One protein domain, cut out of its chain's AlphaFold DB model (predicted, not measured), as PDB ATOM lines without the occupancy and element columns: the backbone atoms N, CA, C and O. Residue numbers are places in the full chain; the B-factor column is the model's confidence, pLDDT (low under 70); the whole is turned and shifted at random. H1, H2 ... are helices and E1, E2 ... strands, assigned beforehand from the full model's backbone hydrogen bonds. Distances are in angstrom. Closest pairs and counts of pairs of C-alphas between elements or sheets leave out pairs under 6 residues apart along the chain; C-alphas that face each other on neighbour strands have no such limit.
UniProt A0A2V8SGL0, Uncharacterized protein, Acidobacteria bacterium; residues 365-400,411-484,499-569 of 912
ATOM      1  N   VAL A 365     -34.020  15.503 -44.218       85.12
ATOM      2  CA  VAL A 365     -33.104  15.238 -43.092       85.12
ATOM      3  C   VAL A 365     -33.441  16.081 -41.867       85.12
ATOM      4  O   VAL A 365     -32.939  15.809 -40.783       85.12
ATOM      5  N   PHE A 366     -34.281  17.102 -42.029       87.00
ATOM      6  CA  PHE A 366     -34.751  17.976 -40.964       87.00
ATOM      7  C   PHE A 366     -36.258  18.171 -41.096       87.00
ATOM      8  O   PHE A 366     -36.756  18.424 -42.193       87.00
ATOM      9  N   TYR A 367     -36.967  18.085 -39.978       88.56
ATOM     10  CA  TYR A 367     -38.412  18.249 -39.885       88.56
ATOM     11  C   TYR A 367     -38.737  19.097 -38.657       88.56
ATOM     12  O   TYR A 367     -38.331  18.762 -37.550       88.56
ATOM     13  N   ALA A 368     -39.487  20.175 -38.823       86.00
ATOM     14  CA  ALA A 368     -40.023  20.960 -37.725       86.00
ATOM     15  C   ALA A 368     -41.531  21.123 -37.895       86.00
ATOM     16  O   ALA A 368     -41.998  21.422 -38.989       86.00
ATOM     17  N   ALA A 369     -42.289  20.951 -36.818       88.44
ATOM     18  CA  ALA A 369     -43.733  21.129 -36.814       88.44
ATOM     19  C   ALA A 369     -44.137  22.093 -35.707       88.44
ATOM     20  O   ALA A 369     -43.902  21.852 -34.521       88.44
ATOM     21  N   LEU A 370     -44.796  23.180 -36.091       84.88
ATOM     22  CA  LEU A 370     -45.211  24.245 -35.190       84.88
ATOM     23  C   LEU A 370     -46.735  24.234 -35.054       84.88
ATOM     24  O   LEU A 370     -47.426  24.158 -36.076       84.88
ATOM     25  N   PRO A 371     -47.282  24.248 -33.827       83.25
ATOM     26  CA  PRO A 371     -48.704  24.471 -33.618       83.25
ATOM     27  C   PRO A 371     -49.056  25.911 -33.968       83.25
ATOM     28  O   PRO A 371     -48.263  26.832 -33.761       83.25
ATOM     29  N   ASN A 372     -50.261  26.114 -34.485       80.81
ATOM     30  CA  ASN A 372     -50.795  27.454 -34.648       80.81
ATOM     31  C   ASN A 372     -51.176  28.029 -33.275       80.81
ATOM     32  O   ASN A 372     -52.261  27.788 -32.755       80.81
ATOM     33  N   LEU A 373     -50.253  28.779 -32.670       69.25
ATOM     34  CA  LEU A 373     -50.420  29.378 -31.340       69.25
ATOM     35  C   LEU A 373     -51.055  30.778 -31.377       69.25
ATOM     36  O   LEU A 373     -51.124  31.458 -30.357       69.25
ATOM     37  N   SER A 374     -51.503  31.252 -32.541       69.88
ATOM     38  CA  SER A 374     -52.009  32.624 -32.688       69.88
ATOM     39  C   SER A 374     -53.190  32.938 -31.758       69.88
ATOM     40  O   SER A 374     -53.235  34.015 -31.161       69.88
ATOM     41  N   GLU A 375     -54.098  31.980 -31.563       65.31
ATOM     42  CA  GLU A 375     -55.243  32.117 -30.658       65.31
ATOM     43  C   GLU A 375     -54.828  32.076 -29.175       65.31
ATOM     44  O   GLU A 375     -55.323  32.865 -28.368       65.31
ATOM     45  N   THR A 376     -53.874  31.215 -28.802       62.47
ATOM     46  CA  THR A 376     -53.404  31.086 -27.410       62.47
ATOM     47  C   THR A 376     -52.539  32.269 -26.968       62.47
ATOM     48  O   THR A 376     -52.638  32.701 -25.813       62.47
ATOM     49  N   LEU A 377     -51.738  32.848 -27.872       60.41
ATOM     50  CA  LEU A 377     -51.006  34.091 -27.608       60.41
ATOM     51  C   LEU A 377     -51.963  35.268 -27.370       60.41
ATOM     52  O   LEU A 377     -51.763  36.026 -26.418       60.41
ATOM     53  N   ALA A 378     -53.012  35.404 -28.187       62.00
ATOM     54  CA  ALA A 378     -53.997  36.477 -28.043       62.00
ATOM     55  C   ALA A 378     -54.731  36.411 -26.691       62.00
ATOM     56  O   ALA A 378     -54.888  37.428 -26.009       62.00
ATOM     57  N   GLU A 379     -55.115  35.209 -26.253       59.56
ATOM     58  CA  GLU A 379     -55.770  35.010 -24.956       59.56
ATOM     59  C   GLU A 379     -54.818  35.287 -23.780       59.56
ATOM     60  O   GLU A 379     -55.196  35.949 -22.810       59.56
ATOM     61  N   SER A 380     -53.551  34.873 -23.888       51.34
ATOM     62  CA  SER A 380     -52.524  35.149 -22.873       51.34
ATOM     63  C   SER A 380     -52.281  36.652 -22.694       51.34
ATOM     64  O   SER A 380     -52.197  37.143 -21.564       51.34
ATOM     65  N   GLN A 381     -52.239  37.410 -23.794       54.31
ATOM     66  CA  GLN A 381     -52.142  38.870 -23.760       54.31
ATOM     67  C   GLN A 381     -53.392  39.511 -23.151       54.31
ATOM     68  O   GLN A 381     -53.265  40.431 -22.341       54.31
ATOM     69  N   ARG A 382     -54.594  39.026 -23.491       61.66
ATOM     70  CA  ARG A 382     -55.852  39.515 -22.908       61.66
ATOM     71  C   ARG A 382     -55.836  39.370 -21.386       61.66
ATOM     72  O   ARG A 382     -56.089  40.347 -20.683       61.66
ATOM     73  N   ILE A 383     -55.458  38.189 -20.887       54.97
ATOM     74  CA  ILE A 383     -55.326  37.897 -19.450       54.97
ATOM     75  C   ILE A 383     -54.262  38.794 -18.803       54.97
ATOM     76  O   ILE A 383     -54.492  39.337 -17.721       54.97
ATOM     77  N   MET A 384     -53.108  38.985 -19.450       50.00
ATOM     78  CA  MET A 384     -52.042  39.857 -18.951       50.00
ATOM     79  C   MET A 384     -52.508  41.315 -18.847       50.00
ATOM     80  O   MET A 384     -52.358  41.933 -17.794       50.00
ATOM     81  N   GLN A 385     -53.119  41.866 -19.900       60.78
ATOM     82  CA  GLN A 385     -53.649  43.232 -19.903       60.78
ATOM     83  C   GLN A 385     -54.766  43.414 -18.871       60.78
ATOM     84  O   GLN A 385     -54.848  44.463 -18.233       60.78
ATOM     85  N   GLU A 386     -55.611  42.404 -18.683       62.25
ATOM     86  CA  GLU A 386     -56.656  42.392 -17.663       62.25
ATOM     87  C   GLU A 386     -56.050  42.418 -16.248       62.25
ATOM     88  O   GLU A 386     -56.434  43.266 -15.443       62.25
ATOM     89  N   ARG A 387     -55.014  41.613 -15.971       48.78
ATOM     90  CA  ARG A 387     -54.276  41.643 -14.692       48.78
ATOM     91  C   ARG A 387     -53.519  42.952 -14.458       48.78
ATOM     92  O   ARG A 387     -53.515  43.446 -13.334       48.78
ATOM     93  N   ILE A 388     -52.923  43.544 -15.497       61.66
ATOM     94  CA  ILE A 388     -52.268  44.863 -15.420       61.66
ATOM     95  C   ILE A 388     -53.301  45.951 -15.096       61.66
ATOM     96  O   ILE A 388     -53.049  46.797 -14.244       61.66
ATOM     97  N   LYS A 389     -54.487  45.921 -15.718       69.94
ATOM     98  CA  LYS A 389     -55.582  46.859 -15.409       69.94
ATOM     99  C   LYS A 389     -56.120  46.684 -13.987       69.94
ATOM    100  O   LYS A 389     -56.518  47.664 -13.368       69.94
ATOM    101  N   GLN A 390     -56.134  45.453 -13.481       57.50
ATOM    102  CA  GLN A 390     -56.630  45.119 -12.145       57.50
ATOM    103  C   GLN A 390     -55.621  45.403 -11.019       57.50
ATOM    104  O   GLN A 390     -56.032  45.486  -9.863       57.50
ATOM    105  N   ASN A 391     -54.325  45.573 -11.318       55.94
ATOM    106  CA  ASN A 391     -53.284  45.805 -10.312       55.94
ATOM    107  C   ASN A 391     -52.510  47.122 -10.570       55.94
ATOM    108  O   ASN A 391     -51.607  47.152 -11.409       55.94
ATOM    109  N   PRO A 392     -52.804  48.201  -9.815       62.44
ATOM    110  CA  PRO A 392     -52.162  49.508  -9.982       62.44
ATOM    111  C   PRO A 392     -50.641  49.487  -9.778       62.44
ATOM    112  O   PRO A 392     -49.924  50.153 -10.519       62.44
ATOM    113  N   ALA A 393     -50.144  48.685  -8.829       50.62
ATOM    114  CA  ALA A 393     -48.710  48.551  -8.563       50.62
ATOM    115  C   ALA A 393     -47.988  47.833  -9.714       50.62
ATOM    116  O   ALA A 393     -46.899  48.240 -10.115       50.62
ATOM    117  N   LEU A 394     -48.625  46.813 -10.301       39.41
ATOM    118  CA  LEU A 394     -48.128  46.138 -11.502       39.41
ATOM    119  C   LEU A 394     -48.143  47.077 -12.716       39.41
ATOM    120  O   LEU A 394     -47.196  47.079 -13.492       39.41
ATOM    121  N   ALA A 395     -49.181  47.905 -12.871       60.22
ATOM    122  CA  ALA A 395     -49.265  48.889 -13.949       60.22
ATOM    123  C   ALA A 395     -48.182  49.975 -13.853       60.22
ATOM    124  O   ALA A 395     -47.687  50.445 -14.878       60.22
ATOM    125  N   GLU A 396     -47.814  50.382 -12.639       56.50
ATOM    126  CA  GLU A 396     -46.769  51.374 -12.386       56.50
ATOM    127  C   GLU A 396     -45.363  50.779 -12.570       56.50
ATOM    128  O   GLU A 396     -44.540  51.370 -13.272       56.50
ATOM    129  N   TRP A 397     -45.136  49.552 -12.087       42.41
ATOM    130  CA  TRP A 397     -43.933  48.759 -12.370       42.41
ATOM    131  C   TRP A 397     -43.732  48.538 -13.880       42.41
ATOM    132  O   TRP A 397     -42.653  48.783 -14.415       42.41
ATOM    133  N   TRP A 398     -44.802  48.184 -14.601       50.69
ATOM    134  CA  TRP A 398     -44.780  47.971 -16.054       50.69
ATOM    135  C   TRP A 398     -44.523  49.259 -16.853       50.69
ATOM    136  O   TRP A 398     -43.941  49.221 -17.938       50.69
ATOM    137  N   LYS A 399     -44.928  50.426 -16.331       60.75
ATOM    138  CA  LYS A 399     -44.607  51.737 -16.923       60.75
ATOM    139  C   LYS A 399     -43.142  52.133 -16.707       60.75
ATOM    140  O   LYS A 399     -42.574  52.765 -17.595       60.75
ATOM    141  N   GLY A 400     -42.553  51.771 -15.561       45.09
ATOM    142  CA  GLY A 400     -41.162  52.076 -15.198       45.09
ATOM    143  C   GLY A 400     -40.115  51.171 -15.858       45.09
ATOM    144  O   GLY A 400     -39.014  51.631 -16.141       45.09
ATOM    145  N   GLN A 411     -49.487  46.177 -32.774       66.38
ATOM    146  CA  GLN A 411     -49.686  46.033 -34.216       66.38
ATOM    147  C   GLN A 411     -49.091  44.733 -34.769       66.38
ATOM    148  O   GLN A 411     -49.757  44.050 -35.540       66.38
ATOM    149  N   THR A 412     -47.870  44.363 -34.386       67.25
ATOM    150  CA  THR A 412     -47.229  43.110 -34.802       67.25
ATOM    151  C   THR A 412     -47.950  41.910 -34.210       67.25
ATOM    152  O   THR A 412     -48.117  40.908 -34.900       67.25
ATOM    153  N   MET A 413     -48.456  42.017 -32.980       66.00
ATOM    154  CA  MET A 413     -49.218  40.926 -32.375       66.00
ATOM    155  C   MET A 413     -50.577  40.720 -33.058       66.00
ATOM    156  O   MET A 413     -50.925  39.588 -33.393       66.00
ATOM    157  N   ASN A 414     -51.283  41.802 -33.400       73.25
ATOM    158  CA  ASN A 414     -52.493  41.719 -34.224       73.25
ATOM    159  C   ASN A 414     -52.206  41.116 -35.610       73.25
ATOM    160  O   ASN A 414     -52.986  40.297 -36.082       73.25
ATOM    161  N   ARG A 415     -51.068  41.446 -36.243       76.44
ATOM    162  CA  ARG A 415     -50.649  40.836 -37.525       76.44
ATOM    163  C   ARG A 415     -50.427  39.324 -37.391       76.44
ATOM    164  O   ARG A 415     -50.862  38.564 -38.251       76.44
ATOM    165  N   ILE A 416     -49.774  38.880 -36.314       73.06
ATOM    166  CA  ILE A 416     -49.560  37.451 -36.027       73.06
ATOM    167  C   ILE A 416     -50.902  36.745 -35.800       73.06
ATOM    168  O   ILE A 416     -51.107  35.645 -36.313       73.06
ATOM    169  N   GLN A 417     -51.829  37.385 -35.083       75.62
ATOM    170  CA  GLN A 417     -53.171  36.857 -34.852       75.62
ATOM    171  C   GLN A 417     -53.979  36.756 -36.152       75.62
ATOM    172  O   GLN A 417     -54.554  35.708 -36.437       75.62
ATOM    173  N   GLU A 418     -54.012  37.813 -36.964       82.31
ATOM    174  CA  GLU A 418     -54.737  37.826 -38.238       82.31
ATOM    175  C   GLU A 418     -54.169  36.808 -39.226       82.31
ATOM    176  O   GLU A 418     -54.938  36.071 -39.843       82.31
ATOM    177  N   PHE A 419     -52.842  36.714 -39.343       83.38
ATOM    178  CA  PHE A 419     -52.188  35.703 -40.168       83.38
ATOM    179  C   PHE A 419     -52.510  34.288 -39.676       83.38
ATOM    180  O   PHE A 419     -52.999  33.467 -40.451       83.38
ATOM    181  N   GLY A 420     -52.312  34.019 -38.383       81.50
ATOM    182  CA  GLY A 420     -52.569  32.707 -37.795       81.50
ATOM    183  C   GLY A 420     -54.042  32.296 -37.846       81.50
ATOM    184  O   GLY A 420     -54.332  31.131 -38.092       81.50
ATOM    185  N   SER A 421     -54.988  33.237 -37.758       85.31
ATOM    186  CA  SER A 421     -56.425  32.939 -37.873       85.31
ATOM    187  C   SER A 421     -56.820  32.322 -39.220       85.31
ATOM    188  O   SER A 421     -57.835  31.626 -39.294       85.31
ATOM    189  N   ARG A 422     -56.015  32.553 -40.270       88.31
ATOM    190  CA  ARG A 422     -56.216  32.052 -41.639       88.31
ATOM    191  C   ARG A 422     -55.521  30.718 -41.899       88.31
ATOM    192  O   ARG A 422     -55.779  30.113 -42.937       88.31
ATOM    193  N   LEU A 423     -54.664  30.270 -40.984       88.06
ATOM    194  CA  LEU A 423     -53.963  28.994 -41.060       88.06
ATOM    195  C   LEU A 423     -54.717  27.911 -40.283       88.06
ATOM    196  O   LEU A 423     -55.464  28.208 -39.351       88.06
ATOM    197  N   GLY A 424     -54.520  26.653 -40.669       86.69
ATOM    198  CA  GLY A 424     -54.940  25.491 -39.890       86.69
ATOM    199  C   GLY A 424     -54.097  25.313 -38.627       86.69
ATOM    200  O   GLY A 424     -53.377  26.215 -38.198       86.69
ATOM    201  N   ASP A 425     -54.173  24.129 -38.028       84.81
ATOM    202  CA  ASP A 425     -53.604  23.875 -36.697       84.81
ATOM    203  C   ASP A 425     -52.079  23.648 -36.709       84.81
ATOM    204  O   ASP A 425     -51.432  23.586 -35.658       84.81
ATOM    205  N   GLU A 426     -51.483  23.503 -37.894       88.81
ATOM    206  CA  GLU A 426     -50.106  23.054 -38.070       88.81
ATOM    207  C   GLU A 426     -49.408  23.724 -39.260       88.81
ATOM    208  O   GLU A 426     -49.965  23.840 -40.354       88.81
ATOM    209  N   ILE A 427     -48.149  24.105 -39.031       88.88
ATOM    210  CA  ILE A 427     -47.175  24.446 -40.069       88.88
ATOM    211  C   ILE A 427     -46.009  23.468 -39.941       88.88
ATOM    212  O   ILE A 427     -45.438  23.326 -38.858       88.88
ATOM    213  N   VAL A 428     -45.635  22.825 -41.044       90.12
ATOM    214  CA  VAL A 428     -44.482  21.929 -41.138       90.12
ATOM    215  C   VAL A 428     -43.399  22.567 -41.993       90.12
ATOM    216  O   VAL A 428     -43.660  23.105 -43.061       90.12
ATOM    217  N   ILE A 429     -42.161  22.487 -41.534       87.62
ATOM    218  CA  ILE A 429     -40.968  22.900 -42.259       87.62
ATOM    219  C   ILE A 429     -40.111  21.653 -42.422       87.62
ATOM    220  O   ILE A 429     -39.733  21.019 -41.442       87.62
ATOM    221  N   SER A 430     -39.783  21.306 -43.657       88.44
ATOM    222  CA  SER A 430     -38.847  20.231 -43.969       88.44
ATOM    223  C   SER A 430     -37.650  20.797 -44.716       88.44
ATOM    224  O   SER A 430     -37.788  21.712 -45.527       88.44
ATOM    225  N   ALA A 431     -36.462  20.274 -44.434       85.31
ATOM    226  CA  ALA A 431     -35.282  20.558 -45.234       85.31
ATOM    227  C   ALA A 431     -34.640  19.249 -45.677       85.31
ATOM    228  O   ALA A 431     -34.513  18.291 -44.904       85.31
ATOM    229  N   SER A 432     -34.260  19.214 -46.948       82.12
ATOM    230  CA  SER A 432     -33.520  18.104 -47.527       82.12
ATOM    231  C   SER A 432     -32.021  18.372 -47.516       82.12
ATOM    232  O   SER A 432     -31.565  19.482 -47.256       82.12
ATOM    233  N   MET A 433     -31.253  17.333 -47.807       70.38
ATOM    234  CA  MET A 433     -29.831  17.435 -48.103       70.38
ATOM    235  C   MET A 433     -29.594  16.788 -49.462       70.38
ATOM    236  O   MET A 433     -30.187  15.747 -49.772       70.38
ATOM    237  N   ASP A 434     -28.803  17.441 -50.307       68.50
ATOM    238  CA  ASP A 434     -28.538  16.929 -51.646       68.50
ATOM    239  C   ASP A 434     -27.556  15.741 -51.616       68.50
ATOM    240  O   ASP A 434     -26.977  15.397 -50.587       68.50
ATOM    241  N   ALA A 435     -27.350  15.079 -52.758       65.19
ATOM    242  CA  ALA A 435     -26.412  13.954 -52.852       65.19
ATOM    243  C   ALA A 435     -24.944  14.349 -52.579       65.19
ATOM    244  O   ALA A 435     -24.082  13.479 -52.469       65.19
ATOM    245  N   LYS A 436     -24.653  15.653 -52.513       60.72
ATOM    246  CA  LYS A 436     -23.338  16.209 -52.215       60.72
ATOM    247  C   LYS A 436     -23.233  16.658 -50.763       60.72
ATOM    248  O   LYS A 436     -22.218  17.258 -50.455       60.72
ATOM    249  N   GLY A 437     -24.204  16.407 -49.881       56.50
ATOM    250  CA  GLY A 437     -24.143  16.804 -48.471       56.50
ATOM    251  C   GLY A 437     -24.226  18.308 -48.220       56.50
ATOM    252  O   GLY A 437     -23.742  18.768 -47.189       56.50
ATOM    253  N   GLU A 438     -24.701  19.098 -49.183       63.62
ATOM    254  CA  GLU A 438     -24.988  20.524 -48.990       63.62
ATOM    255  C   GLU A 438     -26.438  20.708 -48.510       63.62
ATOM    256  O   GLU A 438     -27.300  19.896 -48.881       63.62
ATOM    257  N   PRO A 439     -26.738  21.756 -47.709       59.78
ATOM    258  CA  PRO A 439     -28.107  22.096 -47.341       59.78
ATOM    259  C   PRO A 439     -28.978  22.163 -48.596       59.78
ATOM    260  O   PRO A 439     -28.763  22.986 -49.488       59.78
ATOM    261  N   GLY A 440     -29.917  21.229 -48.677       62.88
ATOM    262  CA  GLY A 440     -30.818  21.086 -49.799       62.88
ATOM    263  C   GLY A 440     -31.981  22.058 -49.690       62.88
ATOM    264  O   GLY A 440     -31.914  23.134 -49.097       62.88
ATOM    265  N   SER A 441     -33.082  21.675 -50.310       75.00
ATOM    266  CA  SER A 441     -34.214  22.559 -50.489       75.00
ATOM    267  C   SER A 441     -35.104  22.612 -49.243       75.00
ATOM    268  O   SER A 441     -35.432  21.561 -48.687       75.00
ATOM    269  N   ILE A 442     -35.538  23.808 -48.842       82.62
ATOM    270  CA  ILE A 442     -36.491  24.015 -47.739       82.62
ATOM    271  C   ILE A 442     -37.914  23.979 -48.297       82.62
ATOM    272  O   ILE A 442     -38.203  24.678 -49.261       82.62
ATOM    273  N   LEU A 443     -38.807  23.211 -47.682       88.56
ATOM    274  CA  LEU A 443     -40.225  23.154 -48.020       88.56
ATOM    275  C   LEU A 443     -41.062  23.432 -46.768       88.56
ATOM    276  O   LEU A 443     -40.990  22.689 -45.789       88.56
ATOM    277  N   VAL A 444     -41.859  24.496 -46.816       89.94
ATOM    278  CA  VAL A 444     -42.834  24.867 -45.786       89.94
ATOM    279  C   VAL A 444     -44.220  24.449 -46.254       89.94
ATOM    280  O   VAL A 444     -44.632  24.840 -47.341       89.94
ATOM    281  N   LEU A 445     -44.928  23.677 -45.439       92.50
ATOM    282  CA  LEU A 445     -46.277  23.186 -45.676       92.50
ATOM    283  C   LEU A 445     -47.208  23.695 -44.578       92.50
ATOM    284  O   LEU A 445     -46.835  23.743 -43.406       92.50
ATOM    285  N   GLY A 446     -48.437  24.030 -44.938       91.62
ATOM    286  CA  GLY A 446     -49.478  24.305 -43.958       91.62
ATOM    287  C   GLY A 446     -50.856  24.346 -44.593       91.62
ATOM    288  O   GLY A 446     -51.007  24.447 -45.810       91.62
ATOM    289  N   GLU A 447     -51.879  24.252 -43.756       91.62
ATOM    290  CA  GLU A 447     -53.271  24.343 -44.188       91.62
ATOM    291  C   GLU A 447     -53.711  25.807 -44.136       91.62
ATOM    292  O   GLU A 447     -53.376  26.533 -43.199       91.62
ATOM    293  N   VAL A 448     -54.464  26.247 -45.137       91.94
ATOM    294  CA  VAL A 448     -55.151  27.541 -45.148       91.94
ATOM    295  C   VAL A 448     -56.649  27.302 -45.036       91.94
ATOM    296  O   VAL A 448     -57.205  26.464 -45.736       91.94
ATOM    297  N   LYS A 449     -57.331  28.059 -44.175       90.06
ATOM    298  CA  LYS A 449     -58.793  27.955 -44.026       90.06
ATOM    299  C   LYS A 449     -59.533  28.446 -45.275       90.06
ATOM    300  O   LYS A 449     -60.589  27.919 -45.602       90.06
ATOM    301  N   ASP A 450     -58.976  29.456 -45.949       90.75
ATOM    302  CA  ASP A 450     -59.490  30.000 -47.208       90.75
ATOM    303  C   ASP A 450     -58.341  30.515 -48.093       90.75
ATOM    304  O   ASP A 450     -57.657  31.486 -47.756       90.75
ATOM    305  N   ALA A 451     -58.121  29.857 -49.234       88.25
ATOM    306  CA  ALA A 451     -56.996  30.137 -50.128       88.25
ATOM    307  C   ALA A 451     -57.038  31.549 -50.745       88.25
ATOM    308  O   ALA A 451     -56.011  32.229 -50.823       88.25
ATOM    309  N   ALA A 452     -58.219  32.012 -51.166       88.31
ATOM    310  CA  ALA A 452     -58.382  33.316 -51.811       88.31
ATOM    311  C   ALA A 452     -58.127  34.470 -50.827       88.31
ATOM    312  O   ALA A 452     -57.410  35.431 -51.133       88.31
ATOM    313  N   SER A 453     -58.670  34.354 -49.617       88.31
ATOM    314  CA  SER A 453     -58.464  35.301 -48.532       88.31
ATOM    315  C   SER A 453     -57.018  35.309 -48.052       88.31
ATOM    316  O   SER A 453     -56.491  36.389 -47.784       88.31
ATOM    317  N   PHE A 454     -56.360  34.148 -47.983       88.94
ATOM    318  CA  PHE A 454     -54.946  34.063 -47.628       88.94
ATOM    319  C   PHE A 454     -54.060  34.789 -48.648       88.94
ATOM    320  O   PHE A 454     -53.260  35.639 -48.259       88.94
ATOM    321  N   ARG A 455     -54.255  34.538 -49.951       88.94
ATOM    322  CA  ARG A 455     -53.510  35.221 -51.026       88.94
ATOM    323  C   ARG A 455     -53.697  36.739 -50.965       88.94
ATOM    324  O   ARG A 455     -52.720  37.479 -50.959       88.94
ATOM    325  N   THR A 456     -54.943  37.187 -50.800       90.12
ATOM    326  CA  THR A 456     -55.282  38.615 -50.668       90.12
ATOM    327  C   THR A 456     -54.597  39.262 -49.460       90.12
ATOM    328  O   THR A 456     -54.108  40.388 -49.551       90.12
ATOM    329  N   TYR A 457     -54.544  38.557 -48.324       89.12
ATOM    330  CA  TYR A 457     -53.873  39.032 -47.116       89.12
ATOM    331  C   TYR A 457     -52.358  39.167 -47.323       89.12
ATOM    332  O   TYR A 457     -51.798  40.221 -47.026       89.12
ATOM    333  N   VAL A 458     -51.704  38.139 -47.876       87.19
ATOM    334  CA  VAL A 458     -50.253  38.151 -48.130       87.19
ATOM    335  C   VAL A 458     -49.870  39.267 -49.104       87.19
ATOM    336  O   VAL A 458     -48.938  40.016 -48.820       87.19
ATOM    337  N   ASP A 459     -50.613  39.447 -50.200       88.00
ATOM    338  CA  ASP A 459     -50.373  40.537 -51.157       88.00
ATOM    339  C   ASP A 459     -50.516  41.921 -50.497       88.00
ATOM    340  O   ASP A 459     -49.706  42.826 -50.727       88.00
ATOM    341  N   GLY A 460     -51.522  42.084 -49.628       87.56
ATOM    342  CA  GLY A 460     -51.731  43.305 -48.849       87.56
ATOM    343  C   GLY A 460     -50.582  43.604 -47.881       87.56
ATOM    344  O   GLY A 460     -50.103  44.740 -47.818       87.56
ATOM    345  N   GLU A 461     -50.096  42.585 -47.170       83.88
ATOM    346  CA  GLU A 461     -48.964  42.701 -46.249       83.88
ATOM    347  C   GLU A 461     -47.656  43.015 -46.989       83.88
ATOM    348  O   GLU A 461     -46.921  43.906 -46.563       83.88
ATOM    349  N   LEU A 462     -47.388  42.374 -48.133       82.31
ATOM    350  CA  LEU A 462     -46.221  42.666 -48.978       82.31
ATOM    351  C   LEU A 462     -46.231  44.116 -49.470       82.31
ATOM    352  O   LEU A 462     -45.223  44.818 -49.361       82.31
ATOM    353  N   ALA A 463     -47.381  44.596 -49.954       83.62
ATOM    354  CA  ALA A 463     -47.545  45.980 -50.387       83.62
ATOM    355  C   ALA A 463     -47.349  46.977 -49.236       83.62
ATOM    356  O   ALA A 463     -46.877  48.096 -49.458       83.62
ATOM    357  N   ARG A 464     -47.699  46.594 -48.004       80.50
ATOM    358  CA  ARG A 464     -47.481  47.422 -46.816       80.50
ATOM    359  C   ARG A 464     -46.016  47.421 -46.378       80.50
ATOM    360  O   ARG A 464     -45.476  48.499 -46.162       80.50
ATOM    361  N   VAL A 465     -45.353  46.265 -46.312       77.56
ATOM    362  CA  VAL A 465     -43.919  46.161 -45.973       77.56
ATOM    363  C   VAL A 465     -43.065  46.925 -46.982       77.56
ATOM    364  O   VAL A 465     -42.164  47.660 -46.589       77.56
ATOM    365  N   ALA A 466     -43.402  46.855 -48.272       78.50
ATOM    366  CA  ALA A 466     -42.746  47.657 -49.302       78.50
ATOM    367  C   ALA A 466     -42.839  49.171 -49.024       78.50
ATOM    368  O   ALA A 466     -41.888  49.905 -49.290       78.50
ATOM    369  N   LYS A 467     -43.969  49.635 -48.471       78.62
ATOM    370  CA  LYS A 467     -44.191  51.041 -48.093       78.62
ATOM    371  C   LYS A 467     -43.492  51.426 -46.785       78.62
ATOM    372  O   LYS A 467     -43.026  52.554 -46.683       78.62
ATOM    373  N   GLU A 468     -43.443  50.527 -45.802       77.12
ATOM    374  CA  GLU A 468     -42.850  50.770 -44.476       77.12
ATOM    375  C   GLU A 468     -41.311  50.695 -44.499       77.12
ATOM    376  O   GLU A 468     -40.650  51.499 -43.845       77.12
ATOM    377  N   SER A 469     -40.737  49.772 -45.278       65.12
ATOM    378  CA  SER A 469     -39.318  49.383 -45.190       65.12
ATOM    379  C   SER A 469     -38.471  49.772 -46.411       65.12
ATOM    380  O   SER A 469     -37.284  49.460 -46.456       65.12
ATOM    381  N   GLY A 470     -39.056  50.416 -47.429       62.94
ATOM    382  CA  GLY A 470     -38.354  50.802 -48.665       62.94
ATOM    383  C   GLY A 470     -38.006  49.636 -49.607       62.94
ATOM    384  O   GLY A 470     -37.337  49.845 -50.618       62.94
ATOM    385  N   GLY A 471     -38.472  48.422 -49.298       64.06
ATOM    386  CA  GLY A 471     -38.322  47.207 -50.098       64.06
ATOM    387  C   GLY A 471     -39.200  46.079 -49.547       64.06
ATOM    388  O   GLY A 471     -39.410  45.994 -48.338       64.06
ATOM    389  N   ALA A 472     -39.743  45.235 -50.426       61.31
ATOM    390  CA  ALA A 472     -40.511  44.046 -50.043       61.31
ATOM    391  C   ALA A 472     -39.637  42.783 -50.156       61.31
ATOM    392  O   ALA A 472     -38.745  42.735 -51.011       61.31
ATOM    393  N   PRO A 473     -39.884  41.745 -49.340       66.56
ATOM    394  CA  PRO A 473     -39.353  40.421 -49.631       66.56
ATOM    395  C   PRO A 473     -39.896  39.936 -50.986       66.56
ATOM    396  O   PRO A 473     -41.073  40.122 -51.297       66.56
ATOM    397  N   SER A 474     -39.028  39.342 -51.805       73.38
ATOM    398  CA  SER A 474     -39.390  38.806 -53.120       73.38
ATOM    399  C   SER A 474     -40.224  37.534 -52.931       73.38
ATOM    400  O   SER A 474     -39.662  36.470 -52.699       73.38
ATOM    401  N   LEU A 475     -41.553  37.633 -52.985       81.81
ATOM    402  CA  LEU A 475     -42.476  36.495 -52.900       81.81
ATOM    403  C   LEU A 475     -43.264  36.370 -54.204       81.81
ATOM    404  O   LEU A 475     -43.796  37.361 -54.706       81.81
ATOM    405  N   ARG A 476     -43.366  35.150 -54.740       86.38
ATOM    406  CA  ARG A 476     -44.091  34.862 -55.978       86.38
ATOM    407  C   ARG A 476     -45.065  33.703 -55.805       86.38
ATOM    408  O   ARG A 476     -44.657  32.566 -55.583       86.38
ATOM    409  N   PHE A 477     -46.351  33.986 -55.996       87.25
ATOM    410  CA  PHE A 477     -47.356  32.937 -56.142       87.25
ATOM    411  C   PHE A 477     -47.190  32.216 -57.485       87.25
ATOM    412  O   PHE A 477     -47.020  32.852 -58.529       87.25
ATOM    413  N   VAL A 478     -47.236  30.889 -57.447       89.56
ATOM    414  CA  VAL A 478     -47.151  30.001 -58.604       89.56
ATOM    415  C   VAL A 478     -48.459  29.232 -58.700       89.56
ATOM    416  O   VAL A 478     -48.867  28.612 -57.723       89.56
ATOM    417  N   ASP A 479     -49.120  29.285 -59.857       86.25
ATOM    418  CA  ASP A 479     -50.393  28.581 -60.055       86.25
ATOM    419  C   ASP A 479     -50.166  27.095 -60.418       86.25
ATOM    420  O   ASP A 479     -50.884  26.228 -59.927       86.25
ATOM    421  N   ASP A 480     -49.124  26.800 -61.209       86.81
ATOM    422  CA  ASP A 480     -48.685  25.446 -61.589       86.81
ATOM    423  C   ASP A 480     -47.138  25.354 -61.532       86.81
ATOM    424  O   ASP A 480     -46.445  25.939 -62.379       86.81
ATOM    425  N   PRO A 481     -46.573  24.672 -60.516       87.44
ATOM    426  CA  PRO A 481     -45.129  24.485 -60.365       87.44
ATOM    427  C   PRO A 481     -44.438  23.767 -61.535       87.44
ATOM    428  O   PRO A 481     -43.299  24.124 -61.879       87.44
ATOM    429  N   LEU A 482     -45.084  22.781 -62.165       84.88
ATOM    430  CA  LEU A 482     -44.520  22.008 -63.278       84.88
ATOM    431  C   LEU A 482     -44.340  22.852 -64.545       84.88
ATOM    432  O   LEU A 482     -43.376  22.640 -65.285       84.88
ATOM    433  N   THR A 483     -45.208  23.838 -64.786       84.19
ATOM    434  CA  THR A 483     -45.142  24.693 -65.987       84.19
ATOM    435  C   THR A 483     -44.529  26.076 -65.749       84.19
ATOM    436  O   THR A 483     -44.200  26.789 -66.707       84.19
ATOM    437  N   ALA A 484     -44.292  26.456 -64.489       83.06
ATOM    438  CA  ALA A 484     -43.699  27.737 -64.125       83.06
ATOM    439  C   ALA A 484     -42.290  27.931 -64.716       83.06
ATOM    440  O   ALA A 484     -41.356  27.171 -64.445       83.06
ATOM    441  N   GLU A 499     -35.809  34.804 -53.765       76.88
ATOM    442  CA  GLU A 499     -37.227  34.741 -54.143       76.88
ATOM    443  C   GLU A 499     -37.893  33.527 -53.476       76.88
ATOM    444  O   GLU A 499     -37.409  32.405 -53.598       76.88
ATOM    445  N   LEU A 500     -38.998  33.746 -52.756       82.62
ATOM    446  CA  LEU A 500     -39.810  32.704 -52.130       82.62
ATOM    447  C   LEU A 500     -40.998  32.368 -53.039       82.62
ATOM    448  O   LEU A 500     -41.881  33.202 -53.250       82.62
ATOM    449  N   PHE A 501     -41.047  31.141 -53.553       89.94
ATOM    450  CA  PHE A 501     -42.177  30.646 -54.337       89.94
ATOM    451  C   PHE A 501     -43.247  30.079 -53.407       89.94
ATOM    452  O   PHE A 501     -42.920  29.331 -52.487       89.94
ATOM    453  N   VAL A 502     -44.515  30.408 -53.658       90.81
ATOM    454  CA  VAL A 502     -45.669  29.910 -52.896       90.81
ATOM    455  C   VAL A 502     -46.683  29.294 -53.854       90.81
ATOM    456  O   VAL A 502     -47.156  29.958 -54.773       90.81
ATOM    457  N   TRP A 503     -47.043  28.040 -53.625       93.75
ATOM    458  CA  TRP A 503     -48.090  27.315 -54.341       93.75
ATOM    459  C   TRP A 503     -49.228  26.987 -53.376       93.75
ATOM    460  O   TRP A 503     -48.969  26.650 -52.224       93.75
ATOM    461  N   ILE A 504     -50.480  27.114 -53.817       92.56
ATOM    462  CA  ILE A 504     -51.655  26.741 -53.021       92.56
ATOM    463  C   ILE A 504     -52.499  25.771 -53.842       92.56
ATOM    464  O   ILE A 504     -52.946  26.119 -54.934       92.56
ATOM    465  N   HIS A 505     -52.735  24.579 -53.302       89.06
ATOM    466  CA  HIS A 505     -53.528  23.523 -53.922       89.06
ATOM    467  C   HIS A 505     -54.345  22.800 -52.852       89.06
ATOM    468  O   HIS A 505     -53.807  22.472 -51.799       89.06
ATOM    469  N   ASP A 506     -55.645  22.603 -53.085       86.56
ATOM    470  CA  ASP A 506     -56.565  21.938 -52.148       86.56
ATOM    471  C   ASP A 506     -56.462  22.436 -50.693       86.56
ATOM    472  O   ASP A 506     -56.414  21.660 -49.741       86.56
ATOM    473  N   ASN A 507     -56.426  23.763 -50.517       88.62
ATOM    474  CA  ASN A 507     -56.274  24.437 -49.218       88.62
ATOM    475  C   ASN A 507     -54.969  24.118 -48.464       88.62
ATOM    476  O   ASN A 507     -54.829  24.466 -47.292       88.62
ATOM    477  N   VAL A 508     -53.980  23.523 -49.127       90.50
ATOM    478  CA  VAL A 508     -52.613  23.379 -48.625       90.50
ATOM    479  C   VAL A 508     -51.733  24.393 -49.336       90.50
ATOM    480  O   VAL A 508     -51.719  24.460 -50.565       90.50
ATOM    481  N   PHE A 509     -50.993  25.195 -48.573       92.56
ATOM    482  CA  PHE A 509     -49.925  26.010 -49.136       92.56
ATOM    483  C   PHE A 509     -48.586  25.284 -49.000       92.56
ATOM    484  O   PHE A 509     -48.295  24.667 -47.975       92.56
ATOM    485  N   ALA A 510     -47.769  25.395 -50.040       92.38
ATOM    486  CA  ALA A 510     -46.396  24.935 -50.094       92.38
ATOM    487  C   ALA A 510     -45.496  26.111 -50.478       92.38
ATOM    488  O   ALA A 510     -45.734  26.767 -51.493       92.38
ATOM    489  N   ALA A 511     -44.468  26.397 -49.684       90.19
ATOM    490  CA  ALA A 511     -43.533  27.484 -49.946       90.19
ATOM    491  C   ALA A 511     -42.077  27.009 -49.914       90.19
ATOM    492  O   ALA A 511     -41.682  26.248 -49.032       90.19
ATOM    493  N   SER A 512     -41.272  27.465 -50.874       88.00
ATOM    494  CA  SER A 512     -39.847  27.134 -50.971       88.00
ATOM    495  C   SER A 512     -39.063  28.247 -51.673       88.00
ATOM    496  O   SER A 512     -39.583  28.852 -52.614       88.00
ATOM    497  N   PRO A 513     -37.802  28.517 -51.281       82.19
ATOM    498  CA  PRO A 513     -36.903  29.383 -52.047       82.19
ATOM    499  C   PRO A 513     -36.429  28.749 -53.373       82.19
ATOM    500  O   PRO A 513     -35.718  29.386 -54.145       82.19
ATOM    501  N   GLN A 514     -36.776  27.484 -53.639       83.19
ATOM    502  CA  GLN A 514     -36.404  26.730 -54.839       83.19
ATOM    503  C   GLN A 514     -37.662  26.152 -55.503       83.19
ATOM    504  O   GLN A 514     -38.386  25.352 -54.906       83.19
ATOM    505  N   ILE A 515     -37.921  26.521 -56.762       85.94
ATOM    506  CA  ILE A 515     -39.106  26.048 -57.501       85.94
ATOM    507  C   ILE A 515     -39.093  24.519 -57.694       85.94
ATOM    508  O   ILE A 515     -40.137  23.875 -57.742       85.94
ATOM    509  N   GLU A 516     -37.907  23.918 -57.727       85.06
ATOM    510  CA  GLU A 516     -37.665  22.481 -57.818       85.06
ATOM    511  C   GLU A 516     -38.257  21.720 -56.623       85.06
ATOM    512  O   GLU A 516     -38.746  20.606 -56.811       85.06
ATOM    513  N   SER A 517     -38.304  22.322 -55.425       86.12
ATOM    514  CA  SER A 517     -38.998  21.724 -54.274       86.12
ATOM    515  C   SER A 517     -40.494  21.621 -54.506       86.12
ATOM    516  O   SER A 517     -41.088  20.601 -54.178       86.12
ATOM    517  N   LEU A 518     -41.101  22.672 -55.069       88.62
ATOM    518  CA  LEU A 518     -42.539  22.703 -55.329       88.62
ATOM    519  C   LEU A 518     -42.909  21.711 -56.434       88.62
ATOM    520  O   LEU A 518     -43.899  21.004 -56.302       88.62
ATOM    521  N   ARG A 519     -42.063  21.575 -57.465       88.88
ATOM    522  CA  ARG A 519     -42.218  20.541 -58.503       88.88
ATOM    523  C   ARG A 519     -42.118  19.124 -57.938       88.88
ATOM    524  O   ARG A 519     -42.916  18.265 -58.299       88.88
ATOM    525  N   GLY A 520     -41.147  18.871 -57.057       84.12
ATOM    526  CA  GLY A 520     -41.006  17.574 -56.387       84.12
ATOM    527  C   GLY A 520     -42.190  17.254 -55.472       84.12
ATOM    528  O   GLY A 520     -42.664  16.118 -55.439       84.12
ATOM    529  N   PHE A 521     -42.705  18.264 -54.768       87.50
ATOM    530  CA  PHE A 521     -43.893  18.144 -53.929       87.50
ATOM    531  C   PHE A 521     -45.157  17.857 -54.757       87.50
ATOM    532  O   PHE A 521     -45.888  16.921 -54.445       87.50
ATOM    533  N   GLU A 522     -45.371  18.570 -55.864       88.12
ATOM    534  CA  GLU A 522     -46.484  18.306 -56.783       88.12
ATOM    535  C   GLU A 522     -46.426  16.886 -57.369       88.12
ATOM    536  O   GLU A 522     -47.432  16.178 -57.377       88.12
ATOM    537  N   ALA A 523     -45.242  16.420 -57.782       83.38
ATOM    538  CA  ALA A 523     -45.061  15.041 -58.236       83.38
ATOM    539  C   ALA A 523     -45.411  14.017 -57.138       83.38
ATOM    540  O   ALA A 523     -46.018  12.985 -57.419       83.38
ATOM    541  N   THR A 524     -45.086  14.320 -55.877       82.25
ATOM    542  CA  THR A 524     -45.431  13.472 -54.724       82.25
ATOM    543  C   THR A 524     -46.946  13.391 -54.518       82.25
ATOM    544  O   THR A 524     -47.466  12.305 -54.272       82.25
ATOM    545  N   LEU A 525     -47.671  14.504 -54.687       84.50
ATOM    546  CA  LEU A 525     -49.137  14.530 -54.611       84.50
ATOM    547  C   LEU A 525     -49.804  13.736 -55.746       84.50
ATOM    548  O   LEU A 525     -50.834  13.104 -55.524       84.50
ATOM    549  N   GLN A 526     -49.217  13.733 -56.946       83.00
ATOM    550  CA  GLN A 526     -49.732  12.964 -58.086       83.00
ATOM    551  C   GLN A 526     -49.511  11.450 -57.935       83.00
ATOM    552  O   GLN A 526     -50.322  10.661 -58.422       83.00
ATOM    553  N   THR A 527     -48.437  11.032 -57.256       79.44
ATOM    554  CA  THR A 527     -48.114   9.613 -57.016       79.44
ATOM    555  C   THR A 527     -47.730   9.330 -55.554       79.44
ATOM    556  O   THR A 527     -46.563   9.024 -55.282       79.44
ATOM    557  N   PRO A 528     -48.689   9.360 -54.606       72.31
ATOM    558  CA  PRO A 528     -48.403   9.239 -53.171       72.31
ATOM    559  C   PRO A 528     -47.690   7.933 -52.788       72.31
ATOM    560  O   PRO A 528     -46.752   7.950 -51.994       72.31
ATOM    561  N   ASP A 529     -48.052   6.814 -53.429       72.50
ATOM    562  CA  ASP A 529     -47.485   5.478 -53.169       72.50
ATOM    563  C   ASP A 529     -45.981   5.363 -53.481       72.50
ATOM    564  O   ASP A 529     -45.324   4.389 -53.108       72.50
ATOM    565  N   THR A 530     -45.414   6.346 -54.187       72.81
ATOM    566  CA  THR A 530     -43.986   6.378 -54.526       72.81
ATOM    567  C   THR A 530     -43.135   7.116 -53.494       72.81
ATOM    568  O   THR A 530     -41.906   7.024 -53.560       72.81
ATOM    569  N   ASN A 531     -43.749   7.796 -52.512       80.19
ATOM    570  CA  ASN A 531     -43.009   8.485 -51.460       80.19
ATOM    571  C   ASN A 531     -42.383   7.482 -50.482       80.19
ATOM    572  O   ASN A 531     -43.027   6.965 -49.569       80.19
ATOM    573  N   ARG A 532     -41.082   7.232 -50.635       81.44
ATOM    574  CA  ARG A 532     -40.345   6.312 -49.757       81.44
ATOM    575  C   ARG A 532     -40.118   6.864 -48.353       81.44
ATOM    576  O   ARG A 532     -39.753   6.083 -47.475       81.44
ATOM    577  N   PHE A 533     -40.365   8.157 -48.115       86.12
ATOM    578  CA  PHE A 533     -40.265   8.743 -46.780       86.12
ATOM    579  C   PHE A 533     -41.148   8.005 -45.769       86.12
ATOM    580  O   PHE A 533     -40.678   7.702 -44.674       86.12
ATOM    581  N   ALA A 534     -42.365   7.617 -46.165       84.06
ATOM    582  CA  ALA A 534     -43.329   6.910 -45.319       84.06
ATOM    583  C   ALA A 534     -42.836   5.544 -44.794       84.06
ATOM    584  O   ALA A 534     -43.370   5.017 -43.824       84.06
ATOM    585  N   ASN A 535     -41.799   4.968 -45.416       85.62
ATOM    586  CA  ASN A 535     -41.187   3.704 -44.996       85.62
ATOM    587  C   ASN A 535     -39.855   3.896 -44.247       85.62
ATOM    588  O   ASN A 535     -39.196   2.914 -43.906       85.62
ATOM    589  N   SER A 536     -39.424   5.139 -44.021       90.69
ATOM    590  CA  SER A 536     -38.163   5.445 -43.343       90.69
ATOM    591  C   SER A 536     -38.277   5.317 -41.819       90.69
ATOM    592  O   SER A 536     -39.334   5.553 -41.230       90.69
ATOM    593  N   SER A 537     -37.164   5.002 -41.151       91.94
ATOM    594  CA  SER A 537     -37.101   5.020 -39.682       91.94
ATOM    595  C   SER A 537     -37.322   6.422 -39.105       91.94
ATOM    596  O   SER A 537     -37.861   6.556 -38.007       91.94
ATOM    597  N   PHE A 538     -36.949   7.466 -39.851       93.19
ATOM    598  CA  PHE A 538     -37.137   8.852 -39.436       93.19
ATOM    599  C   PHE A 538     -38.621   9.248 -39.425       93.19
ATOM    600  O   PHE A 538     -39.088   9.858 -38.463       93.19
ATOM    601  N   HIS A 539     -39.394   8.815 -40.426       93.75
ATOM    602  CA  HIS A 539     -40.853   8.968 -40.448       93.75
ATOM    603  C   HIS A 539     -41.534   8.235 -39.291       93.75
ATOM    604  O   HIS A 539     -42.335   8.837 -38.576       93.75
ATOM    605  N   GLN A 540     -41.164   6.971 -39.049       92.44
ATOM    606  CA  GLN A 540     -41.676   6.205 -37.907       92.44
ATOM    607  C   GLN A 540     -41.429   6.951 -36.594       92.44
ATOM    608  O   GLN A 540     -42.342   7.101 -35.782       92.44
ATOM    609  N   ARG A 541     -40.223   7.508 -36.430       92.75
ATOM    610  CA  ARG A 541     -39.861   8.276 -35.243       92.75
ATOM    611  C   ARG A 541     -40.692   9.551 -35.078       92.75
ATOM    612  O   ARG A 541     -41.104   9.851 -33.959       92.75
ATOM    613  N   ILE A 542     -40.928  10.307 -36.148       92.25
ATOM    614  CA  ILE A 542     -41.784  11.504 -36.098       92.25
ATOM    615  C   ILE A 542     -43.216  11.105 -35.715       92.25
ATOM    616  O   ILE A 542     -43.821  11.737 -34.851       92.25
ATOM    617  N   ASN A 543     -43.735  10.018 -36.285       92.44
ATOM    618  CA  ASN A 543     -45.063   9.505 -35.959       92.44
ATOM    619  C   ASN A 543     -45.201   9.054 -34.506       92.44
ATOM    620  O   ASN A 543     -46.260   9.249 -33.914       92.44
ATOM    621  N   ASP A 544     -44.154   8.494 -33.905       89.62
ATOM    622  CA  ASP A 544     -44.176   8.152 -32.483       89.62
ATOM    623  C   ASP A 544     -44.306   9.402 -31.597       89.62
ATOM    624  O   ASP A 544     -45.056   9.377 -30.624       89.62
ATOM    625  N   VAL A 545     -43.692  10.531 -31.978       89.38
ATOM    626  CA  VAL A 545     -43.897  11.813 -31.272       89.38
ATOM    627  C   VAL A 545     -45.339  12.303 -31.389       89.38
ATOM    628  O   VAL A 545     -45.901  12.782 -30.406       89.38
ATOM    629  N   TYR A 546     -45.971  12.142 -32.556       89.94
ATOM    630  CA  TYR A 546     -47.393  12.449 -32.713       89.94
ATOM    631  C   TYR A 546     -48.276  11.535 -31.859       89.94
ATOM    632  O   TYR A 546     -49.144  12.037 -31.155       89.94
ATOM    633  N   LYS A 547     -48.026  10.221 -31.810       86.88
ATOM    634  CA  LYS A 547     -48.788   9.302 -30.936       86.88
ATOM    635  C   LYS A 547     -48.718   9.707 -29.457       86.88
ATOM    636  O   LYS A 547     -49.718   9.585 -28.751       86.88
ATOM    637  N   ASP A 548     -47.582  10.249 -29.021       79.94
ATOM    638  CA  ASP A 548     -47.356  10.746 -27.655       79.94
ATOM    639  C   ASP A 548     -47.940  12.159 -27.400       79.94
ATOM    640  O   ASP A 548     -47.846  12.696 -26.286       79.94
ATOM    641  N   GLY A 549     -48.568  12.764 -28.413       84.56
ATOM    642  CA  GLY A 549     -49.138  14.108 -28.395       84.56
ATOM    643  C   GLY A 549     -48.073  15.179 -28.605       84.56
ATOM    644  O   GLY A 549     -47.497  15.665 -27.632       84.56
ATOM    645  N   ALA A 550     -47.869  15.568 -29.862       85.94
ATOM    646  CA  ALA A 550     -46.847  16.500 -30.320       85.94
ATOM    647  C   ALA A 550     -47.204  17.971 -30.041       85.94
ATOM    648  O   ALA A 550     -48.217  18.485 -30.532       85.94
ATOM    649  N   GLY A 551     -46.334  18.664 -29.304       83.50
ATOM    650  CA  GLY A 551     -46.307  20.130 -29.222       83.50
ATOM    651  C   GLY A 551     -45.527  20.761 -30.382       83.50
ATOM    652  O   GLY A 551     -45.753  20.424 -31.543       83.50
ATOM    653  N   ILE A 552     -44.593  21.666 -30.084       83.69
ATOM    654  CA  ILE A 552     -43.544  22.083 -31.028       83.69
ATOM    655  C   ILE A 552     -42.589  20.904 -31.196       83.69
ATOM    656  O   ILE A 552     -42.086  20.400 -30.198       83.69
ATOM    657  N   VAL A 553     -42.315  20.492 -32.432       87.69
ATOM    658  CA  VAL A 553     -41.383  19.399 -32.739       87.69
ATOM    659  C   VAL A 553     -40.271  19.919 -33.637       87.69
ATOM    660  O   VAL A 553     -40.542  20.624 -34.605       87.69
ATOM    661  N   VAL A 554     -39.030  19.545 -33.340       84.62
ATOM    662  CA  VAL A 554     -37.856  19.722 -34.197       84.62
ATOM    663  C   VAL A 554     -37.116  18.394 -34.239       84.62
ATOM    664  O   VAL A 554     -36.701  17.882 -33.208       84.62
ATOM    665  N   ALA A 555     -36.942  17.820 -35.417       85.94
ATOM    666  CA  ALA A 555     -36.378  16.499 -35.614       85.94
ATOM    667  C   ALA A 555     -35.327  16.518 -36.729       85.94
ATOM    668  O   ALA A 555     -35.460  17.252 -37.708       85.94
ATOM    669  N   ALA A 556     -34.289  15.696 -36.590       86.50
ATOM    670  CA  ALA A 556     -33.244  15.521 -37.588       86.50
ATOM    671  C   ALA A 556     -32.845  14.045 -37.743       86.50
ATOM    672  O   ALA A 556     -32.740  13.317 -36.752       86.50
ATOM    673  N   ASP A 557     -32.590  13.634 -38.983       88.88
ATOM    674  CA  ASP A 557     -32.040  12.331 -39.360       88.88
ATOM    675  C   ASP A 557     -30.506  12.400 -39.313       88.88
ATOM    676  O   ASP A 557     -29.836  12.811 -40.265       88.88
ATOM    677  N   LEU A 558     -29.950  12.048 -38.155       85.81
ATOM    678  CA  LEU A 558     -28.510  12.062 -37.922       85.81
ATOM    679  C   LEU A 558     -27.793  10.958 -38.703       85.81
ATOM    680  O   LEU A 558     -26.660  11.180 -39.114       85.81
ATOM    681  N   GLU A 559     -28.438   9.820 -38.966       88.06
ATOM    682  CA  GLU A 559     -27.853   8.722 -39.749       88.06
ATOM    683  C   GLU A 559     -27.522   9.194 -41.171       88.06
ATOM    684  O   GLU A 559     -26.399   9.040 -41.676       88.06
ATOM    685  N   LYS A 560     -28.477   9.878 -41.804       84.50
ATOM    686  CA  LYS A 560     -28.306  10.446 -43.142       84.50
ATOM    687  C   LYS A 560     -27.356  11.645 -43.157       84.50
ATOM    688  O   LYS A 560     -26.542  11.751 -44.071       84.50
ATOM    689  N   ILE A 561     -27.401  12.518 -42.146       80.25
ATOM    690  CA  ILE A 561     -26.460  13.648 -42.019       80.25
ATOM    691  C   ILE A 561     -25.024  13.149 -41.863       80.25
ATOM    692  O   ILE A 561     -24.133  13.559 -42.607       80.25
ATOM    693  N   MET A 562     -24.792  12.234 -40.927       77.88
ATOM    694  CA  MET A 562     -23.456  11.739 -40.625       77.88
ATOM    695  C   MET A 562     -22.868  10.945 -41.787       77.88
ATOM    696  O   MET A 562     -21.720  11.184 -42.152       77.88
ATOM    697  N   SER A 563     -23.645  10.063 -42.423       78.12
ATOM    698  CA  SER A 563     -23.159   9.309 -43.588       78.12
ATOM    699  C   SER A 563     -22.648  10.220 -44.710       78.12
ATOM    700  O   SER A 563     -21.642   9.898 -45.336       78.12
ATOM    701  N   GLN A 564     -23.258  11.391 -44.923       72.69
ATOM    702  CA  GLN A 564     -22.814  12.335 -45.950       72.69
ATOM    703  C   GLN A 564     -21.658  13.233 -45.496       72.69
ATOM    704  O   GLN A 564     -20.698  13.403 -46.252       72.69
ATOM    705  N   VAL A 565     -21.682  13.762 -44.266       68.19
ATOM    706  CA  VAL A 565     -20.572  14.568 -43.716       68.19
ATOM    707  C   VAL A 565     -19.264  13.769 -43.716       68.19
ATOM    708  O   VAL A 565     -18.218  14.296 -44.095       68.19
ATOM    709  N   MET A 566     -19.320  12.473 -43.396       66.81
ATOM    710  CA  MET A 566     -18.134  11.612 -43.378       66.81
ATOM    711  C   MET A 566     -17.566  11.317 -44.775       66.81
ATOM    712  O   MET A 566     -16.377  11.035 -44.892       66.81
ATOM    713  N   THR A 567     -18.358  11.433 -45.849       67.31
ATOM    714  CA  THR A 567     -17.846  11.282 -47.228       67.31
ATOM    715  C   THR A 567     -17.086  12.510 -47.743       67.31
ATOM    716  O   THR A 567     -16.358  12.399 -48.730       67.31
ATOM    717  N   LYS A 568     -17.217  13.672 -47.083       64.75
ATOM    718  CA  LYS A 568     -16.554  14.929 -47.477       64.75
ATOM    719  C   LYS A 568     -15.166  15.128 -46.879       64.75
ATOM    720  O   LYS A 568     -14.377  15.893 -47.431       64.75
ATOM    721  N   ASP A 569     -14.868  14.506 -45.744       64.62
ATOM    722  CA  ASP A 569     -13.605  14.738 -45.049       64.62
ATOM    723  C   ASP A 569     -12.471  13.942 -45.707       64.62
ATOM    724  O   ASP A 569     -12.250  12.768 -45.427       64.62
TER     725      ASP A 569
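AT A GLANCE: This is residues 365 to 400, 411 to 484 and 499 to 569 of the 912 residues of an uncharacterized protein of Acidobacteria bacterium (UniProt A0A2V8SGL0). A twisted sheet of seven strands makes the core, with H5 and H7 packed on one face and H4 on the other. H1 and H2 form an arm that leads away from one end of the strands, with H3 near the arm's base, while H8 runs off past the opposite end. The printed part has 181 residues with eight named helices and seven named strands, in the order E1 H1 H2 H3 E2 E3 H4 E4 E5 E6 H5 H6 H7 E7 H8. The sheet runs E4 E5 E6 E3 E2 E1 E7 and is mixed; the class is mixed, helices and strands. The whole is loose, with a radius of gyration of the C-alphas of 20.4 A, and elongated, spanning 62 by 37 by 34 A.

HOW THE PARTS SIT: Start at E1, residues 365 to 371, an inner strand. Its antiparallel neighbour E7, residues 552 to 557, is an edge strand; look for N 367 and O 555, 2.8 A apart. E2, residues 423 to 433, is its other antiparallel neighbour, with N 429 and O 368 at 2.8 A, and bends by 68 degrees at residue 426. E2 and E3, residues 439 to 448, form an antiparallel hairpin, with N 428 and O 445 at 2.8 A. E6, residues 508 to 512, is antiparallel to E3, with N 511 and O 444 at 2.8 A. E5, residues 500 to 505, forms an antiparallel hairpin with E6, with N 503 and O 510 at 2.8 A. The edge strand E4, residues 475 to 478, is parallel to E5, with N 478 and O 502 at 2.8 A. H1, residues 374 to 390, is not on the sheet; with residues 374 to 378 alone it touches H3, residues 411 to 421, closest at the C-alphas of Ser 374 and Gln 417, 4.9 A, at a steep tilt of 42 degrees, opposite ways. H1 and H2, residues 392 to 400, only just touch, with 3 pairs of C-alphas within 8 A, and only at the corner. H4, residues 451 to 469, is close to H3 but not clearly touching, the closest C-alphas being those of Phe 419 and Tyr 457, 7.9 A. E3, H4 and E4 make a split strand-helix-strand unit, two strands of one sheet that are not neighbours with a helix between them along the chain, and with E5 and E6 between them in the sheet; its crossover is right-handed. H5, residues 515 to 526, is on the sheet, where the C-alphas of Ser 441 in E3 and Ser 517 are 6.2 A apart. H6, residues 532 to 535, is close but not clearly touching to H7, residues 537 to 547, the closest C-alphas being those of Phe 533 and His 539, 6.4 A. H7 lies over E7 at a height over the sheet of 9.8 A, along the strands at 13 degrees on the local plane. H5 and H7 are on the same face and H4 on the other: three layers, helices on both faces of a sheet. H8, residues 558 to 568, only grazes the sheet with residues 558 to 564. Each O i to N i+4 pair is within hydrogen-bond range in H1, H2, H3, H4, H5 and H7; in H8 it is 5 of 7, and H6 is too short for such a pair.

IN THESE COORDINATES: Find C-alpha 365 at (-33.104, 15.238, -43.092); from there E1 runs 20.5 A. H1 begins at C-alpha 374, (-52.009, 32.624, -32.688), and is 24.5 A long. E2 and E3 are each 27.7 A long, and H4 is 26.6 A. H8 ends at C-alpha 568, (-16.554, 14.929, -47.477).

THE WHOLE: The two C-alphas farthest apart, those of Pro 392 and Thr 567, are 63.5 A apart. Residues 401 to 410 are not printed, and C-alphas 400 and 411 are 21.7 A apart across that cut; residues 485 to 498 are not printed either, with 13.8 A between C-alphas 484 and 499. Of the links that are printed whole, each is tight. The mean pLDDT of the printed part is 78.7; it is under 70 in 48 residues, among them 373 to 400 and 434 to 440.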